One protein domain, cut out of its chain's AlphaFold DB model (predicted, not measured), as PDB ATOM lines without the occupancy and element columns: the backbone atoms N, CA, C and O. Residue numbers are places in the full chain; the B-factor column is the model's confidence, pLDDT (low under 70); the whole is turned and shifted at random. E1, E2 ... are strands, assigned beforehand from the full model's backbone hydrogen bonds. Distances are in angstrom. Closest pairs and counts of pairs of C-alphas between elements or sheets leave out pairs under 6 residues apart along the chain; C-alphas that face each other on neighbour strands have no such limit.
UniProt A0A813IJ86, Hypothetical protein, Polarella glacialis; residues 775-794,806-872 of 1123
ATOM      1  N   ASN A 775     -25.176  -5.853  51.104       75.75
ATOM      2  CA  ASN A 775     -26.333  -4.968  50.999       75.75
ATOM      3  C   ASN A 775     -26.831  -4.961  49.546       75.75
ATOM      4  O   ASN A 775     -26.055  -4.720  48.624       75.75
ATOM      5  N   LEU A 776     -28.119  -5.237  49.344       88.12
ATOM      6  CA  LEU A 776     -28.746  -5.276  48.024       88.12
ATOM      7  C   LEU A 776     -29.660  -4.066  47.828       88.12
ATOM      8  O   LEU A 776     -30.425  -3.705  48.726       88.12
ATOM      9  N   VAL A 777     -29.625  -3.472  46.638       92.81
ATOM     10  CA  VAL A 777     -30.591  -2.437  46.253       92.81
ATOM     11  C   VAL A 777     -31.719  -3.100  45.491       92.81
ATOM     12  O   VAL A 777     -31.481  -3.809  44.515       92.81
ATOM     13  N   THR A 778     -32.954  -2.883  45.925       94.69
ATOM     14  CA  THR A 778     -34.142  -3.268  45.163       94.69
ATOM     15  C   THR A 778     -34.808  -2.009  44.630       94.69
ATOM     16  O   THR A 778     -35.204  -1.157  45.421       94.69
ATOM     17  N   VAL A 779     -34.948  -1.923  43.310       95.62
ATOM     18  CA  VAL A 779     -35.829  -0.975  42.617       95.62
ATOM     19  C   VAL A 779     -37.112  -1.728  42.270       95.62
ATOM     20  O   VAL A 779     -37.034  -2.805  41.678       95.62
ATOM     21  N   THR A 780     -38.282  -1.211  42.639       95.50
ATOM     22  CA  THR A 780     -39.591  -1.746  42.223       95.50
ATOM     23  C   THR A 780     -40.393  -0.644  41.537       95.50
ATOM     24  O   THR A 780     -40.464   0.463  42.058       95.50
ATOM     25  N   ILE A 781     -40.997  -0.949  40.389       93.25
ATOM     26  CA  ILE A 781     -41.855  -0.054  39.600       93.25
ATOM     27  C   ILE A 781     -43.237  -0.711  39.495       93.25
ATOM     28  O   ILE A 781     -43.320  -1.863  39.056       93.25
ATOM     29  N   ASP A 782     -44.306  -0.005  39.878       90.12
ATOM     30  CA  ASP A 782     -45.697  -0.409  39.603       90.12
ATOM     31  C   ASP A 782     -46.202   0.340  38.364       90.12
ATOM     32  O   ASP A 782     -46.352   1.561  38.379       90.12
ATOM     33  N   LEU A 783     -46.501  -0.388  37.288       79.06
ATOM     34  CA  LEU A 783     -47.061   0.177  36.055       79.06
ATOM     35  C   LEU A 783     -48.514   0.674  36.238       79.06
ATOM     36  O   LEU A 783     -49.075   1.305  35.341       79.06
ATOM     37  N   GLY A 784     -49.136   0.389  37.387       74.94
ATOM     38  CA  GLY A 784     -50.482   0.803  37.794       74.94
ATOM     39  C   GLY A 784     -51.583  -0.182  37.391       74.94
ATOM     40  O   GLY A 784     -52.591  -0.303  38.088       74.94
ATOM     41  N   LYS A 785     -51.381  -0.935  36.304       70.25
ATOM     42  CA  LYS A 785     -52.260  -2.023  35.843       70.25
ATOM     43  C   LYS A 785     -51.458  -3.132  35.155       70.25
ATOM     44  O   LYS A 785     -50.243  -3.026  35.021       70.25
ATOM     45  N   ILE A 786     -52.133  -4.212  34.759       72.50
ATOM     46  CA  ILE A 786     -51.515  -5.328  34.027       72.50
ATOM     47  C   ILE A 786     -51.431  -4.981  32.532       72.50
ATOM     48  O   ILE A 786     -52.406  -4.518  31.941       72.50
ATOM     49  N   TYR A 787     -50.272  -5.240  31.932       68.81
ATOM     50  CA  TYR A 787     -49.940  -5.054  30.519       68.81
ATOM     51  C   TYR A 787     -49.396  -6.348  29.918       68.81
ATOM     52  O   TYR A 787     -48.776  -7.136  30.627       68.81
ATOM     53  N   ASN A 788     -49.547  -6.528  28.605       67.81
ATOM     54  CA  ASN A 788     -48.813  -7.546  27.851       67.81
ATOM     55  C   ASN A 788     -47.484  -6.938  27.377       67.81
ATOM     56  O   ASN A 788     -47.445  -6.297  26.333       67.81
ATOM     57  N   ALA A 789     -46.415  -7.078  28.155       75.44
ATOM     58  CA  ALA A 789     -45.088  -6.600  27.773       75.44
ATOM     59  C   ALA A 789     -44.368  -7.613  26.860       75.44
ATOM     60  O   ALA A 789     -44.611  -8.810  26.960       75.44
ATOM     61  N   THR A 790     -43.474  -7.151  25.986       73.69
ATOM     62  CA  THR A 790     -42.639  -7.978  25.084       73.69
ATOM     63  C   THR A 790     -41.139  -7.803  25.310       73.69
ATOM     64  O   THR A 790     -40.349  -8.635  24.861       73.69
ATOM     65  N   ASP A 791     -40.728  -6.721  25.976       84.94
ATOM     66  CA  ASP A 791     -39.345  -6.467  26.383       84.94
ATOM     67  C   ASP A 791     -39.315  -5.558  27.622       84.94
ATOM     68  O   ASP A 791     -40.235  -4.767  27.861       84.94
ATOM     69  N   ILE A 792     -38.237  -5.655  28.396       89.38
ATOM     70  CA  ILE A 792     -37.889  -4.721  29.469       89.38
ATOM     71  C   ILE A 792     -36.459  -4.284  29.208       89.38
ATOM     72  O   ILE A 792     -35.564  -5.120  29.107       89.38
ATOM     73  N   GLN A 793     -36.258  -2.978  29.106       90.19
ATOM     74  CA  GLN A 793     -34.992  -2.362  28.754       90.19
ATOM     75  C   GLN A 793     -34.533  -1.468  29.903       90.19
ATOM     76  O   GLN A 793     -35.342  -0.775  30.515       90.19
ATOM     77  N   ILE A 794     -33.248  -1.506  30.236       92.38
ATOM     78  CA  ILE A 794     -32.682  -0.721  31.337       92.38
ATOM     79  C   ILE A 794     -31.383  -0.102  30.846       92.38
ATOM     80  O   ILE A 794     -30.458  -0.828  30.469       92.38
ATOM     81  N   TYR A 806     -36.892  -9.211  38.053       97.12
ATOM     82  CA  TYR A 806     -38.092  -9.962  38.372       97.12
ATOM     83  C   TYR A 806     -39.335  -9.247  37.845       97.12
ATOM     84  O   TYR A 806     -39.398  -8.017  37.815       97.12
ATOM     85  N   THR A 807     -40.342 -10.030  37.483       96.00
ATOM     86  CA  THR A 807     -41.625  -9.582  36.941       96.00
ATOM     87  C   THR A 807     -42.776 -10.197  37.734       96.00
ATOM     88  O   THR A 807     -42.672 -11.317  38.239       96.00
ATOM     89  N   SER A 808     -43.868  -9.453  37.901       95.00
ATOM     90  CA  SER A 808     -45.048  -9.886  38.657       95.00
ATOM     91  C   SER A 808     -46.316  -9.186  38.154       95.00
ATOM     92  O   SER A 808     -46.255  -8.083  37.610       95.00
ATOM     93  N   THR A 809     -47.475  -9.817  38.335       91.50
ATOM     94  CA  THR A 809     -48.804  -9.237  38.071       91.50
ATOM     95  C   THR A 809     -49.520  -8.773  39.342       91.50
ATOM     96  O   THR A 809     -50.395  -7.913  39.257       91.50
ATOM     97  N   ASP A 810     -49.148  -9.312  40.507       87.94
ATOM     98  CA  ASP A 810     -49.833  -9.137  41.796       87.94
ATOM     99  C   ASP A 810     -49.003  -8.384  42.852       87.94
ATOM    100  O   ASP A 810     -49.537  -7.973  43.879       87.94
ATOM    101  N   GLY A 811     -47.702  -8.194  42.614       89.44
ATOM    102  CA  GLY A 811     -46.782  -7.543  43.546       89.44
ATOM    103  C   GLY A 811     -46.338  -8.445  44.701       89.44
ATOM    104  O   GLY A 811     -45.615  -7.983  45.587       89.44
ATOM    105  N   VAL A 812     -46.715  -9.728  44.679       89.00
ATOM    106  CA  VAL A 812     -46.448 -10.731  45.722       89.00
ATOM    107  C   VAL A 812     -45.582 -11.860  45.167       89.00
ATOM    108  O   VAL A 812     -44.507 -12.134  45.709       89.00
ATOM    109  N   VAL A 813     -46.004 -12.488  44.068       90.00
ATOM    110  CA  VAL A 813     -45.275 -13.572  43.402       90.00
ATOM    111  C   VAL A 813     -44.446 -12.992  42.263       90.00
ATOM    112  O   VAL A 813     -44.977 -12.429  41.310       90.00
ATOM    113  N   TYR A 814     -43.126 -13.147  42.362       95.69
ATOM    114  CA  TYR A 814     -42.160 -12.613  41.405       95.69
ATOM    115  C   TYR A 814     -41.448 -13.735  40.656       95.69
ATOM    116  O   TYR A 814     -40.747 -14.547  41.262       95.69
ATOM    117  N   ASN A 815     -41.573 -13.731  39.332       93.25
ATOM    118  CA  ASN A 815     -40.828 -14.612  38.441       93.25
ATOM    119  C   ASN A 815     -39.519 -13.931  38.044       93.25
ATOM    120  O   ASN A 815     -39.514 -12.747  37.715       93.25
ATOM    121  N   GLN A 816     -38.400 -14.652  38.088       95.81
ATOM    122  CA  GLN A 816     -37.118 -14.103  37.649       95.81
ATOM    123  C   GLN A 816     -37.057 -14.079  36.120       95.81
ATOM    124  O   GLN A 816     -37.238 -15.110  35.475       95.81
ATOM    125  N   SER A 817     -36.742 -12.918  35.557       92.00
ATOM    126  CA  SER A 817     -36.541 -12.716  34.125       92.00
ATOM    127  C   SER A 817     -35.044 -12.558  33.850       92.00
ATOM    128  O   SER A 817     -34.343 -11.821  34.546       92.00
ATOM    129  N   LEU A 818     -34.522 -13.283  32.859       90.62
ATOM    130  CA  LEU A 818     -33.111 -13.185  32.485       90.62
ATOM    131  C   LEU A 818     -32.886 -11.958  31.599       90.62
ATOM    132  O   LEU A 818     -33.594 -11.775  30.613       90.62
ATOM    133  N   MET A 819     -31.867 -11.165  31.929       90.56
ATOM    134  CA  MET A 819     -31.403 -10.040  31.113       90.56
ATOM    135  C   MET A 819     -30.210 -10.457  30.250       90.56
ATOM    136  O   MET A 819     -29.404 -11.298  30.656       90.56
ATOM    137  N   THR A 820     -30.061  -9.822  29.093       86.31
ATOM    138  CA  THR A 820     -28.858  -9.857  28.254       86.31
ATOM    139  C   THR A 820     -28.402  -8.428  27.959       86.31
ATOM    140  O   THR A 820     -29.201  -7.496  28.015       86.31
ATOM    141  N   SER A 821     -27.116  -8.223  27.670       79.75
ATOM    142  CA  SER A 821     -26.647  -6.939  27.133       79.75
ATOM    143  C   SER A 821     -26.769  -6.923  25.617       79.75
ATOM    144  O   SER A 821     -26.380  -7.891  24.962       79.75
ATOM    145  N   GLY A 822     -27.285  -5.818  25.078       68.19
ATOM    146  CA  GLY A 822     -27.220  -5.535  23.648       68.19
ATOM    147  C   GLY A 822     -25.837  -5.027  23.230       68.19
ATOM    148  O   GLY A 822     -24.902  -4.985  24.031       68.19
ATOM    149  N   LYS A 823     -25.723  -4.603  21.967       56.19
ATOM    150  CA  LYS A 823     -24.552  -3.863  21.467       56.19
ATOM    151  C   LYS A 823     -24.555  -2.385  21.865       56.19
ATOM    152  O   LYS A 823     -23.496  -1.772  21.925       56.19
ATOM    153  N   THR A 824     -25.729  -1.816  22.144       60.41
ATOM    154  CA  THR A 824     -25.837  -0.479  22.731       60.41
ATOM    155  C   THR A 824     -25.252  -0.509  24.136       60.41
ATOM    156  O   THR A 824     -25.700  -1.264  24.999       60.41
ATOM    157  N   LEU A 825     -24.235   0.315  24.347       65.38
ATOM    158  CA  LEU A 825     -23.525   0.448  25.608       65.38
ATOM    159  C   LEU A 825     -24.476   0.894  26.729       65.38
ATOM    160  O   LEU A 825     -25.435   1.622  26.481       65.38
ATOM    161  N   GLY A 826     -24.270   0.381  27.943       77.00
ATOM    162  CA  GLY A 826     -25.172   0.607  29.082       77.00
ATOM    163  C   GLY A 826     -26.531  -0.114  29.013       77.00
ATOM    164  O   GLY A 826     -27.125  -0.365  30.062       77.00
ATOM    165  N   LEU A 827     -27.013  -0.508  27.829       83.44
ATOM    166  CA  LEU A 827     -28.353  -1.069  27.636       83.44
ATOM    167  C   LEU A 827     -28.420  -2.578  27.921       83.44
ATOM    168  O   LEU A 827     -27.778  -3.402  27.256       83.44
ATOM    169  N   LEU A 828     -29.282  -2.952  28.865       87.56
ATOM    170  CA  LEU A 828     -29.732  -4.329  29.063       87.56
ATOM    171  C   LEU A 828     -31.161  -4.501  28.556       87.56
ATOM    172  O   LEU A 828     -31.989  -3.618  28.755       87.56
ATOM    173  N   THR A 829     -31.456  -5.657  27.970       86.50
ATOM    174  CA  THR A 829     -32.797  -6.063  27.518       86.50
ATOM    175  C   THR A 829     -33.145  -7.453  28.054       86.50
ATOM    176  O   THR A 829     -32.277  -8.134  28.615       86.50
ATOM    177  N   LEU A 830     -34.386  -7.923  27.892       85.50
ATOM    178  CA  LEU A 830     -34.706  -9.319  28.204       85.50
ATOM    179  C   LEU A 830     -33.936 -10.275  27.284       85.50
ATOM    180  O   LEU A 830     -33.715  -9.999  26.108       85.50
ATOM    181  N   LYS A 831     -33.540 -11.433  27.817       83.12
ATOM    182  CA  LYS A 831     -32.915 -12.514  27.041       83.12
ATOM    183  C   LYS A 831     -33.919 -13.181  26.093       83.12
ATOM    184  O   LYS A 831     -33.561 -13.567  24.986       83.12
ATOM    185  N   GLU A 832     -35.160 -13.328  26.543       73.81
ATOM    186  CA  GLU A 832     -36.276 -13.885  25.775       73.81
ATOM    187  C   GLU A 832     -37.126 -12.725  25.249       73.81
ATOM    188  O   GLU A 832     -38.177 -12.401  25.797       73.81
ATOM    189  N   GLN A 833     -36.617 -12.038  24.223       63.41
ATOM    190  CA  GLN A 833     -37.325 -10.913  23.612       63.41
ATOM    191  C   GLN A 833     -38.512 -11.385  22.776       63.41
ATOM    192  O   GLN A 833     -38.439 -12.381  22.056       63.41
ATOM    193  N   GLY A 834     -39.578 -10.594  22.798       54.69
ATOM    194  CA  GLY A 834     -40.645 -10.650  21.809       54.69
ATOM    195  C   GLY A 834     -41.779 -11.624  22.099       54.69
ATOM    196  O   GLY A 834     -42.844 -11.452  21.509       54.69
ATOM    197  N   LEU A 835     -41.600 -12.551  23.043       60.69
ATOM    198  CA  LEU A 835     -42.702 -13.286  23.661       60.69
ATOM    199  C   LEU A 835     -43.496 -12.326  24.554       60.69
ATOM    200  O   LEU A 835     -42.934 -11.716  25.461       60.69
ATOM    201  N   ALA A 836     -44.799 -12.191  24.308       66.38
ATOM    202  CA  ALA A 836     -45.661 -11.370  25.150       66.38
ATOM    203  C   ALA A 836     -45.903 -12.039  26.518       66.38
ATOM    204  O   ALA A 836     -46.287 -13.208  26.590       66.38
ATOM    205  N   PHE A 837     -45.728 -11.293  27.608       75.81
ATOM    206  CA  PHE A 837     -45.963 -11.744  28.978       75.81
ATOM    207  C   PHE A 837     -46.741 -10.702  29.789       75.81
ATOM    208  O   PHE A 837     -46.574  -9.495  29.620       75.81
ATOM    209  N   VAL A 838     -47.600 -11.171  30.696       79.00
ATOM    210  CA  VAL A 838     -48.379 -10.292  31.579       79.00
ATOM    211  C   VAL A 838     -47.510  -9.705  32.690       79.00
ATOM    212  O   VAL A 838     -46.817 -10.428  33.407       79.00
ATOM    213  N   LEU A 839     -47.575  -8.384  32.849       87.88
ATOM    214  CA  LEU A 839     -46.710  -7.603  33.725       87.88
ATOM    215  C   LEU A 839     -47.469  -6.436  34.361       87.88
ATOM    216  O   LEU A 839     -48.124  -5.669  33.662       87.88
ATOM    217  N   ARG A 840     -47.319  -6.251  35.674       87.75
ATOM    218  CA  ARG A 840     -47.691  -5.014  36.381       87.75
ATOM    219  C   ARG A 840     -46.534  -4.446  37.194       87.75
ATOM    220  O   ARG A 840     -46.330  -3.241  37.200       87.75
ATOM    221  N   TYR A 841     -45.780  -5.307  37.866       93.81
ATOM    222  CA  TYR A 841     -44.666  -4.923  38.719       93.81
ATOM    223  C   TYR A 841     -43.356  -5.405  38.120       93.81
ATOM    224  O   TYR A 841     -43.178  -6.603  37.875       93.81
ATOM    225  N   VAL A 842     -42.419  -4.481  37.949       95.81
ATOM    226  CA  VAL A 842     -41.027  -4.801  37.631       95.81
ATOM    227  C   VAL A 842     -40.193  -4.597  38.884       95.81
ATOM    228  O   VAL A 842     -40.322  -3.575  39.552       95.81
ATOM    229  N   ARG A 843     -39.328  -5.554  39.218       97.19
ATOM    230  CA  ARG A 843     -38.424  -5.463  40.366       97.19
ATOM    231  C   ARG A 843     -37.003  -5.831  39.962       97.19
ATOM    232  O   ARG A 843     -36.717  -6.990  39.685       97.19
ATOM    233  N   LEU A 844     -36.097  -4.863  39.987       96.69
ATOM    234  CA  LEU A 844     -34.668  -5.065  39.781       96.69
ATOM    235  C   LEU A 844     -33.971  -5.195  41.141       96.69
ATOM    236  O   LEU A 844     -34.094  -4.310  41.984       96.69
ATOM    237  N   LYS A 845     -33.210  -6.271  41.352       95.50
ATOM    238  CA  LYS A 845     -32.282  -6.406  42.483       95.50
ATOM    239  C   LYS A 845     -30.851  -6.239  41.999       95.50
ATOM    240  O   LYS A 845     -30.384  -7.048  41.204       95.50
ATOM    241  N   ILE A 846     -30.152  -5.238  42.512       94.25
ATOM    242  CA  ILE A 846     -28.719  -5.032  42.314       94.25
ATOM    243  C   ILE A 846     -28.001  -5.619  43.533       94.25
ATOM    244  O   ILE A 846     -28.215  -5.176  44.661       94.25
ATOM    245  N   MET A 847     -27.189  -6.651  43.303       90.62
ATOM    246  CA  MET A 847     -26.482  -7.407  44.348       90.62
ATOM    247  C   MET A 847     -25.023  -6.975  44.512       90.62
ATOM    248  O   MET A 847     -24.423  -7.215  45.557       90.62
ATOM    249  N   ARG A 848     -24.441  -6.386  43.465       88.69
ATOM    250  CA  ARG A 848     -23.120  -5.760  43.483       88.69
ATOM    251  C   ARG A 848     -23.115  -4.621  42.469       88.69
ATOM    252  O   ARG A 848     -23.523  -4.838  41.325       88.69
ATOM    253  N   GLY A 849     -22.688  -3.441  42.913       87.56
ATOM    254  CA  GLY A 849     -22.644  -2.224  42.104       87.56
ATOM    255  C   GLY A 849     -21.595  -2.279  40.992       87.56
ATOM    256  O   GLY A 849     -21.021  -3.334  40.703       87.56
ATOM    257  N   TYR A 850     -21.349  -1.137  40.358       88.88
ATOM    258  CA  TYR A 850     -20.219  -0.952  39.461       88.88
ATOM    259  C   TYR A 850     -18.938  -0.793  40.289       88.88
ATOM    260  O   TYR A 850     -18.939  -0.188  41.366       88.88
ATOM    261  N   ILE A 851     -17.850  -1.356  39.768       83.44
ATOM    262  CA  ILE A 851     -16.499  -1.170  40.291       83.44
ATOM    263  C   ILE A 851     -15.702  -0.518  39.166       83.44
ATOM    264  O   ILE A 851     -15.639  -1.059  38.062       83.44
ATOM    265  N   ASP A 852     -15.148   0.649  39.466       79.06
ATOM    266  CA  ASP A 852     -14.283   1.438  38.596       79.06
ATOM    267  C   ASP A 852     -12.963   0.678  38.314       79.06
ATOM    268  O   ASP A 852     -12.516  -0.090  39.175       79.06
ATOM    269  N   PRO A 853     -12.330   0.858  37.136       77.94
ATOM    270  CA  PRO A 853     -11.028   0.273  36.804       77.94
ATOM    271  C   PRO A 853      -9.948   0.360  37.895       77.94
ATOM    272  O   PRO A 853      -9.245  -0.630  38.102       77.94
ATOM    273  N   ASP A 854      -9.845   1.467  38.642       75.12
ATOM    274  CA  ASP A 854      -8.874   1.608  39.745       75.12
ATOM    275  C   ASP A 854      -9.448   1.164  41.110       75.12
ATOM    276  O   ASP A 854      -9.014   1.617  42.168       75.12
ATOM    277  N   GLY A 855     -10.456   0.287  41.107       78.00
ATOM    278  CA  GLY A 855     -10.955  -0.444  42.279       78.00
ATOM    279  C   GLY A 855     -11.965   0.290  43.168       78.00
ATOM    280  O   GLY A 855     -12.482  -0.315  44.107       78.00
ATOM    281  N   GLY A 856     -12.278   1.557  42.883       78.38
ATOM    282  CA  GLY A 856     -13.294   2.318  43.615       78.38
ATOM    283  C   GLY A 856     -14.712   1.793  43.360       78.38
ATOM    284  O   GLY A 856     -15.046   1.398  42.242       78.38
ATOM    285  N   GLN A 857     -15.580   1.814  44.374       75.25
ATOM    286  CA  GLN A 857     -17.004   1.503  44.206       75.25
ATOM    287  C   GLN A 857     -17.848   2.770  44.274       75.25
ATOM    288  O   GLN A 857     -17.833   3.479  45.273       75.25
ATOM    289  N   TRP A 858     -18.623   3.006  43.219       72.75
ATOM    290  CA  TRP A 858     -19.452   4.207  43.042       72.75
ATOM    291  C   TRP A 858     -20.950   3.890  43.153       72.75
ATOM    292  O   TRP A 858     -21.799   4.757  42.975       72.75
ATOM    293  N   GLY A 859     -21.280   2.617  43.403       81.44
ATOM    294  CA  GLY A 859     -22.628   2.092  43.226       81.44
ATOM    295  C   GLY A 859     -22.977   1.910  41.751       81.44
ATOM    296  O   GLY A 859     -22.088   1.703  40.939       81.44
ATOM    297  N   SER A 860     -24.256   1.906  41.385       89.62
ATOM    298  CA  SER A 860     -24.687   1.722  39.987       89.62
ATOM    299  C   SER A 860     -25.750   2.725  39.604       89.62
ATOM    300  O   SER A 860     -26.602   3.035  40.434       89.62
ATOM    301  N   THR A 861     -25.731   3.184  38.350       90.88
ATOM    302  CA  THR A 861     -26.675   4.201  37.875       90.88
ATOM    303  C   THR A 861     -27.622   3.697  36.815       90.88
ATOM    304  O   THR A 861     -27.218   2.955  35.924       90.88
ATOM    305  N   ILE A 862     -28.870   4.148  36.895       91.62
ATOM    306  CA  ILE A 862     -29.913   3.916  35.897       91.62
ATOM    307  C   ILE A 862     -30.359   5.293  35.407       91.62
ATOM    308  O   ILE A 862     -30.765   6.125  36.216       91.62
ATOM    309  N   ARG A 863     -30.233   5.507  34.095       86.50
ATOM    310  CA  ARG A 863     -30.700   6.696  33.360       86.50
ATOM    311  C   ARG A 863     -32.145   6.557  32.920       86.50
ATOM    312  O   ARG A 863     -32.914   7.499  32.964       86.50
ATOM    313  N   ASP A 864     -32.489   5.364  32.453       89.06
ATOM    314  CA  ASP A 864     -33.825   5.075  31.962       89.06
ATOM    315  C   ASP A 864     -34.183   3.611  32.214       89.06
ATOM    316  O   ASP A 864     -33.337   2.707  32.204       89.06
ATOM    317  N   PHE A 865     -35.468   3.394  32.432       90.19
ATOM    318  CA  PHE A 865     -36.114   2.119  32.606       90.19
ATOM    319  C   PHE A 865     -37.334   2.088  31.684       90.19
ATOM    320  O   PHE A 865     -38.310   2.813  31.885       90.19
ATOM    321  N   ALA A 866     -37.313   1.201  30.692       84.56
ATOM    322  CA  ALA A 866     -38.368   1.091  29.700       84.56
ATOM    323  C   ALA A 866     -39.051  -0.277  29.683       84.56
ATOM    324  O   ALA A 866     -38.427  -1.329  29.813       84.56
ATOM    325  N   VAL A 867     -40.368  -0.256  29.487       81.88
ATOM    326  CA  VAL A 867     -41.206  -1.450  29.332       81.88
ATOM    327  C   VAL A 867     -41.949  -1.351  28.001       81.88
ATOM    328  O   VAL A 867     -42.646  -0.367  27.729       81.88
ATOM    329  N   VAL A 868     -41.764  -2.367  27.157       72.50
ATOM    330  CA  VAL A 868     -42.174  -2.407  25.743       72.50
ATOM    331  C   VAL A 868     -43.302  -3.425  25.553       72.50
ATOM    332  O   VAL A 868     -43.381  -4.387  26.305       72.50
ATOM    333  N   GLN A 869     -44.177  -3.220  24.560       60.56
ATOM    334  CA  GLN A 869     -45.442  -3.959  24.387       60.56
ATOM    335  C   GLN A 869     -45.596  -4.718  23.039       60.56
ATOM    336  O   GLN A 869     -46.562  -5.456  22.873       60.56
ATOM    337  N   PHE A 870     -44.671  -4.580  22.074       50.53
ATOM    338  CA  PHE A 870     -44.769  -5.204  20.731       50.53
ATOM    339  C   PHE A 870     -43.423  -5.777  20.219       50.53
ATOM    340  O   PHE A 870     -42.373  -5.435  20.767       50.53
ATOM    341  N   SER A 871     -43.431  -6.662  19.207       51.72
ATOM    342  CA  SER A 871     -42.239  -7.382  18.699       51.72
ATOM    343  C   SER A 871     -42.284  -7.711  17.186       51.72
ATOM    344  O   SER A 871     -43.331  -7.607  16.554       51.72
ATOM    345  N   ASN A 872     -41.134  -8.078  16.593       60.22
ATOM    346  CA  ASN A 872     -40.967  -8.497  15.184       60.22
ATOM    347  C   ASN A 872     -40.325  -9.898  15.146       60.22
ATOM    348  O   ASN A 872     -39.229 -10.068  15.682       60.22
TER     349      ASN A 872
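Overview. This is residues 775 to 794 and 806 to 872 of the 1123 residues of the protein "Hypothetical protein" of Polarella glacialis (UniProt A0A813IJ86). Two small rows of strands stand partly face to face: E1, E7, E3 and E4 make one, and E9, E2, E6 and E5 side by side make the other. The long paired strands E1 and E7 bend sharply at one end and lead from one row toward the other, E4 runs on into E5, and the turn between E7 and E8 reaches away from the rows as an arm. The printed part has 87 residues with no named helix and nine named strands, E1 to E9 in order along the chain, and its class is all strand. The largest sheet has the order E1, E7, E3, E4, all antiparallel; E2 and E9 pair, as do E5 and E6, each pair antiparallel. The whole is only just compact, close to loose, with a radius of gyration of the C-alphas of 14.0 A and spans of 43 by 31 by 19 A.

Along the chain. E1, residues 777 to 789, begins at C-alpha 777 at (-30.591, -2.437, 46.253), is 23.9 A from first to last C-alpha and bends by 104 degrees at residue 786. E2 is residues 791 to 794, 10.1 A long. After the cut come E3, residues 806 to 808, and E4, residues 815 to 817, which runs on at 10 degrees into E5, residues 819 to 821. E6 is residues 827 to 830, 10.4 A long. E7, residues 837 to 848, is 27.7 A long, bends by 86 degrees at residue 840 and ends at C-alpha 848 at (-23.120, -5.760, 43.483). E8, residues 857 to 859, runs on at 37 degrees into E9, residues 861 to 868, which is 20.8 A long and ends at C-alpha 868 at (-42.174, -2.407, 25.743).

Arrangement. The edge strand E1 is antiparallel to the inner strand E7 at 167 degrees, with N 779 and O 844 2.9 A apart and, past the bends, N 789 and O 837 2.8 A apart. E7 is antiparallel to E3 at 150 degrees, with N 843 and O 806 at 2.8 A. E3 and the other edge strand, E4, form a hairpin at 134 degrees, with N 807 and O 815 at 2.8 A. This sheet is twisted. E5 and E6 form a hairpin at 142 degrees, with N 820 and O 829 at 2.8 A. E2 and E6 have 11 pairs of C-alphas within 8 A, the closest those of Gln 793 and Thr 829, 4.5 A apart. E2 is antiparallel to E9 at 167 degrees, with N 866 and O 793 at 2.8 A. The closest C-alphas of E1 and E9 are those of Ala 789 and Val 868, 5.5 A apart. E2 and E7 are apart, and so are E3 and E6. E8 pairs with no named strand, but residues 850 to 851 pair with it in a short antiparallel stretch.

Size, cuts and confidence. The two C-alphas farthest apart, those of Lys 785 and Asp 854, are 43.7 A from each other. Residues 795 to 805 are not printed, and C-alphas 794 and 806 are 12.8 A apart across the cut, where the link from E2 to E3 lies. Of the links that are printed whole, none is long. The mean pLDDT of the printed part is 82.3; it is under 70 at residues 787 to 788, 822 to 825, 833 to 836 and 869 to 872.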